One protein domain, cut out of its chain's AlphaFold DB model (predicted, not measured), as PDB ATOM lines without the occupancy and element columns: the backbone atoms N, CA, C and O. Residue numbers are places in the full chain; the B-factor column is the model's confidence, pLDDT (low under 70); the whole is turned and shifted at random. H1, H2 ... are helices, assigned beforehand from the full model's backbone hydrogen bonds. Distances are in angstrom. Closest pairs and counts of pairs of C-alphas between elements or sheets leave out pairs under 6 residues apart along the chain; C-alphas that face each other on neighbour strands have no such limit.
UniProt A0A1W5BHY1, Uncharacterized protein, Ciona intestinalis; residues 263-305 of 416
ATOM      1  N   LEU A 263     167.483 206.620 159.175       86.12
ATOM      2  CA  LEU A 263     168.705 207.146 159.800       86.12
ATOM      3  C   LEU A 263     168.577 207.281 161.320       86.12
ATOM      4  O   LEU A 263     169.541 207.035 162.047       86.12
ATOM      5  N   THR A 264     167.393 207.655 161.802       89.94
ATOM      6  CA  THR A 264     167.122 207.794 163.240       89.94
ATOM      7  C   THR A 264     167.153 206.429 163.931       89.94
ATOM      8  O   THR A 264     167.766 206.276 164.990       89.94
ATOM      9  N   ASN A 265     166.563 205.410 163.300       90.75
ATOM     10  CA  ASN A 265     166.580 204.036 163.802       90.75
ATOM     11  C   ASN A 265     167.994 203.434 163.793       90.75
ATOM     12  O   ASN A 265     168.395 202.766 164.750       90.75
ATOM     13  N   ASP A 266     168.767 203.692 162.738       87.81
ATOM     14  CA  ASP A 266     170.159 203.253 162.648       87.81
ATOM     15  C   ASP A 266     171.040 203.919 163.713       87.81
ATOM     16  O   ASP A 266     171.850 203.231 164.340       87.81
ATOM     17  N   ALA A 267     170.848 205.216 163.976       90.00
ATOM     18  CA  ALA A 267     171.548 205.924 165.045       90.00
ATOM     19  C   ALA A 267     171.243 205.315 166.423       90.00
ATOM     20  O   ALA A 267     172.173 204.943 167.138       90.00
ATOM     21  N   ALA A 268     169.964 205.101 166.751       93.38
ATOM     22  CA  ALA A 268     169.557 204.495 168.020       93.38
ATOM     23  C   ALA A 268     170.117 203.070 168.198       93.38
ATOM     24  O   ALA A 268     170.554 202.690 169.287       93.38
ATOM     25  N   ARG A 269     170.159 202.271 167.122       93.38
ATOM     26  CA  ARG A 269     170.761 200.927 167.146       93.38
ATOM     27  C   ARG A 269     172.265 200.984 167.418       93.38
ATOM     28  O   ARG A 269     172.784 200.137 168.145       93.38
ATOM     29  N   ILE A 270     172.965 201.950 166.821       89.81
ATOM     30  CA  ILE A 270     174.406 202.148 167.011       89.81
ATOM     31  C   ILE A 270     174.704 202.621 168.439       89.81
ATOM     32  O   ILE A 270     175.611 202.076 169.067       89.81
ATOM     33  N   GLU A 271     173.931 203.566 168.976       91.38
ATOM     34  CA  GLU A 271     174.050 204.020 170.369       91.38
ATOM     35  C   GLU A 271     173.841 202.864 171.348       91.38
ATOM     36  O   GLU A 271     174.719 202.572 172.160       91.38
ATOM     37  N   HIS A 272     172.752 202.107 171.182       93.19
ATOM     38  CA  HIS A 272     172.492 200.925 172.000       93.19
ATOM     39  C   HIS A 272     173.629 199.895 171.909       93.19
ATOM     40  O   HIS A 272     173.964 199.240 172.898       93.19
ATOM     41  N   PHE A 273     174.240 199.717 170.734       92.25
ATOM     42  CA  PHE A 273     175.412 198.858 170.602       92.25
ATOM     43  C   PHE A 273     176.599 199.399 171.409       92.25
ATOM     44  O   PHE A 273     177.218 198.625 172.131       92.25
ATOM     45  N   PHE A 274     176.907 200.695 171.335       89.31
ATOM     46  CA  PHE A 274     178.023 201.280 172.086       89.31
ATOM     47  C   PHE A 274     177.837 201.214 173.605       89.31
ATOM     48  O   PHE A 274     178.813 200.948 174.306       89.31
ATOM     49  N   ASP A 275     176.609 201.367 174.098       92.50
ATOM     50  CA  ASP A 275     176.311 201.297 175.533       92.50
ATOM     51  C   ASP A 275     176.475 199.883 176.111       92.50
ATOM     52  O   ASP A 275     176.795 199.715 177.289       92.50
ATOM     53  N   ASN A 276     176.273 198.853 175.285       93.25
ATOM     54  CA  ASN A 276     176.278 197.455 175.722       93.25
ATOM     55  C   ASN A 276     177.519 196.668 175.275       93.25
ATOM     56  O   ASN A 276     177.811 195.599 175.820       93.25
ATOM     57  N   ALA A 277     178.251 197.148 174.270       92.06
ATOM     58  CA  ALA A 277     179.406 196.446 173.734       92.06
ATOM     59  C   ALA A 277     180.635 196.618 174.630       92.06
ATOM     60  O   ALA A 277     180.979 197.701 175.096       92.06
ATOM     61  N   ASN A 278     181.376 195.525 174.815       91.75
ATOM     62  CA  ASN A 278     182.662 195.593 175.489       91.75
ATOM     63  C   ASN A 278     183.737 196.207 174.561       91.75
ATOM     64  O   ASN A 278     183.693 196.076 173.334       91.75
ATOM     65  N   ALA A 279     184.762 196.828 175.152       89.06
ATOM     66  CA  ALA A 279     185.839 197.477 174.396       89.06
ATOM     67  C   ALA A 279     186.601 196.517 173.457       89.06
ATOM     68  O   ALA A 279     187.101 196.933 172.409       89.06
ATOM     69  N   LYS A 280     186.693 195.224 173.809       90.44
ATOM     70  CA  LYS A 280     187.359 194.210 172.975       90.44
ATOM     71  C   LYS A 280     186.575 193.941 171.690       90.44
ATOM     72  O   LYS A 280     187.184 193.800 170.633       90.44
ATOM     73  N   GLU A 281     185.253 193.924 171.770       92.00
ATOM     74  CA  GLU A 281     184.345 193.625 170.669       92.00
ATOM     75  C   GLU A 281     184.263 194.793 169.691       92.00
ATOM     76  O   GLU A 281     184.408 194.596 168.484       92.00
ATOM     77  N   ILE A 282     184.181 196.024 170.206       92.00
ATOM     78  CA  ILE A 282     184.293 197.240 169.388       92.00
ATOM     79  C   ILE A 282     185.625 197.232 168.624       92.00
ATOM     80  O   ILE A 282     185.655 197.406 167.405       92.00
ATOM     81  N   LYS A 283     186.739 196.949 169.316       91.50
ATOM     82  CA  LYS A 283     188.070 196.855 168.695       91.50
ATOM     83  C   LYS A 283     188.134 195.758 167.626       91.50
ATOM     84  O   LYS A 283     188.740 195.981 166.578       91.50
ATOM     85  N   ARG A 284     187.524 194.594 167.872       94.69
ATOM     86  CA  ARG A 284     187.468 193.468 166.926       94.69
ATOM     87  C   ARG A 284     186.711 193.844 165.653       94.69
ATOM     88  O   ARG A 284     187.238 193.638 164.562       94.69
ATOM     89  N   LEU A 285     185.522 194.435 165.782       93.19
ATOM     90  CA  LEU A 285     184.695 194.847 164.643       93.19
ATOM     91  C   LEU A 285     185.357 195.955 163.818       93.19
ATOM     92  O   LEU A 285     185.383 195.865 162.590       93.19
ATOM     93  N   LEU A 286     185.936 196.963 164.479       91.44
ATOM     94  CA  LEU A 286     186.669 198.033 163.800       91.44
ATOM     95  C   LEU A 286     187.870 197.487 163.021       91.44
ATOM     96  O   LEU A 286     188.050 197.852 161.861       91.44
ATOM     97  N   ARG A 287     188.656 196.576 163.615       93.19
ATOM     98  CA  ARG A 287     189.777 195.914 162.923       93.19
ATOM     99  C   ARG A 287     189.305 195.116 161.715       93.19
ATOM    100  O   ARG A 287     189.782 195.364 160.619       93.19
ATOM    101  N   HIS A 288     188.301 194.264 161.898       94.44
ATOM    102  CA  HIS A 288     187.734 193.472 160.809       94.44
ATOM    103  C   HIS A 288     187.234 194.351 159.646       94.44
ATOM    104  O   HIS A 288     187.421 194.026 158.475       94.44
ATOM    105  N   LYS A 289     186.609 195.499 159.944       91.69
ATOM    106  CA  LYS A 289     186.177 196.450 158.908       91.69
ATOM    107  C   LYS A 289     187.349 197.176 158.248       91.69
ATOM    108  O   LYS A 289     187.289 197.402 157.044       91.69
ATOM    109  N   LEU A 290     188.418 197.489 158.974       91.31
ATOM    110  CA  LEU A 290     189.647 198.031 158.385       91.31
ATOM    111  C   LEU A 290     190.357 197.014 157.478       91.31
ATOM    112  O   LEU A 290     190.863 197.399 156.423       91.31
ATOM    113  N   ASP A 291     190.323 195.726 157.824       94.06
ATOM    114  CA  ASP A 291     190.931 194.647 157.032       94.06
ATOM    115  C   ASP A 291     190.271 194.482 155.654       94.06
ATOM    116  O   ASP A 291     190.926 194.061 154.700       94.06
ATOM    117  N   SER A 292     189.005 194.898 155.512       93.62
ATOM    118  CA  SER A 292     188.308 194.933 154.217       93.62
ATOM    119  C   SER A 292     188.920 195.920 153.211       93.62
ATOM    120  O   SER A 292     188.655 195.816 152.014       93.62
ATOM    121  N   LYS A 293     189.740 196.874 153.683       92.19
ATOM    122  CA  LYS A 293     190.397 197.926 152.887       92.19
ATOM    123  C   LYS A 293     189.447 198.772 152.022       92.19
ATOM    124  O   LYS A 293     189.894 199.398 151.062       92.19
ATOM    125  N   ASP A 294     188.158 198.833 152.360       95.94
ATOM    126  CA  ASP A 294     187.197 199.673 151.644       95.94
ATOM    127  C   ASP A 294     187.522 201.166 151.874       95.94
ATOM    128  O   ASP A 294     187.479 201.640 153.017       95.94
ATOM    129  N   PRO A 295     187.825 201.945 150.815       93.25
ATOM    130  CA  PRO A 295     188.177 203.355 150.945       93.25
ATOM    131  C   PRO A 295     187.047 204.205 151.543       93.25
ATOM    132  O   PRO A 295     187.335 205.196 152.219       93.25
ATOM    133  N   LYS A 296     185.773 203.835 151.337       94.06
ATOM    134  CA  LYS A 296     184.629 204.544 151.930       94.06
ATOM    135  C   LYS A 296     184.602 204.343 153.442       94.06
ATOM    136  O   LYS A 296     184.443 205.316 154.178       94.06
ATOM    137  N   ILE A 297     184.826 203.111 153.899       92.00
ATOM    138  CA  ILE A 297     184.882 202.769 155.327       92.00
ATOM    139  C   ILE A 297     186.097 203.422 155.982       92.00
ATOM    140  O   ILE A 297     185.953 204.050 157.024       92.00
ATOM    141  N   ILE A 298     187.277 203.341 155.360       89.81
ATOM    142  CA  ILE A 298     188.495 203.977 155.884       89.81
ATOM    143  C   ILE A 298     188.295 205.488 156.032       89.81
ATOM    144  O   ILE A 298     188.646 206.040 157.072       89.81
ATOM    145  N   LYS A 299     187.704 206.151 155.028       91.19
ATOM    146  CA  LYS A 299     187.422 207.592 155.081       91.19
ATOM    147  C   LYS A 299     186.385 207.939 156.153       91.19
ATOM    148  O   LYS A 299     186.554 208.928 156.854       91.19
ATOM    149  N   ALA A 300     185.331 207.139 156.303       90.44
ATOM    150  CA  ALA A 300     184.341 207.345 157.359       90.44
ATOM    151  C   ALA A 300     184.966 207.169 158.756       90.44
ATOM    152  O   ALA A 300     184.810 208.024 159.626       90.44
ATOM    153  N   LEU A 301     185.757 206.114 158.960       88.50
ATOM    154  CA  LEU A 301     186.471 205.890 160.216       88.50
ATOM    155  C   LEU A 301     187.483 207.008 160.495       88.50
ATOM    156  O   LEU A 301     187.547 207.495 161.619       88.50
ATOM    157  N   SER A 302     188.226 207.480 159.491       85.62
ATOM    158  CA  SER A 302     189.181 208.578 159.680       85.62
ATOM    159  C   SER A 302     188.519 209.918 160.008       85.62
ATOM    160  O   SER A 302     189.172 210.767 160.604       85.62
ATOM    161  N   THR A 303     187.241 210.115 159.660       88.69
ATOM    162  CA  THR A 303     186.462 211.276 160.127       88.69
ATOM    163  C   THR A 303     185.935 211.122 161.552       88.69
ATOM    164  O   THR A 303     185.731 212.129 162.224       88.69
ATOM    165  N   LEU A 304     185.724 209.885 162.018       85.12
ATOM    166  CA  LEU A 304     185.250 209.597 163.376       85.12
ATOM    167  C   LEU A 304     186.372 209.689 164.412       85.12
ATOM    168  O   LEU A 304     186.143 210.127 165.538       85.12
ATOM    169  N   PHE A 305     187.587 209.282 164.046       82.19
ATOM    170  CA  PHE A 305     188.744 209.403 164.925       82.19
ATOM    171  C   PHE A 305     189.426 210.755 164.708       82.19
ATOM    172  O   PHE A 305     189.711 211.114 163.565       82.19
TER     173      PHE A 305
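This is residues 263 to 305 of the 416 residues of an uncharacterized protein of Ciona intestinalis (UniProt A0A1W5BHY1). Three helices joined end to end make an open frame, with H1 as one arm, H2 along the base and H3 turning back from the far end of H2, so that an empty space is left between H1 and H3. Residues 263 to 272 of H1 stick out free of the rest. The printed part has 43 residues, with three named helices in the order H1, H2, H3 and no named strand, and its class is all helix. It is only just loose, close to compact, with a radius of gyration of the C-alphas of 11.4 A and spans of 26 by 25 by 16 A.

The longest helix, H1, covers residues 263 to 276 and measures 20.1 A from C-alpha 263 at (168.705, 207.146, 159.800) to C-alpha 276 at (176.278, 197.455, 175.722). H2 covers residues 279 to 291 and measures 18.3 A. H3 covers residues 295 to 304, 14.2 A long, and ends with C-alpha 304 at (185.250, 209.597, 163.376).

H1 and H2 are close but not clearly touching; their closest C-alphas, those of Phe 274 and Ile 282, are 7.9 A apart. They run opposite ways at a steep tilt of 52 degrees. H2 and H3 only just touch, with 3 pairs of C-alphas within 8 A, and only at the corner by their link. H2 touches H3 with residues 289 to 290 alone, and the closest C-alphas of the two helices, those of Leu 290 and Ile 298, are 6.6 A apart. They run opposite ways at a tilt of 36 degrees, only just steep. H1 and H3 are apart. In H1, H2 and H3 every O i to N i+4 pair is within hydrogen-bond range.

The two C-alphas farthest apart, those of Asn 276 and Pro 295, are 28.1 A from each other. The printed part has no cut, and both links are tight. The mean pLDDT of the printed part is 91.1, and no printed residue is under 70.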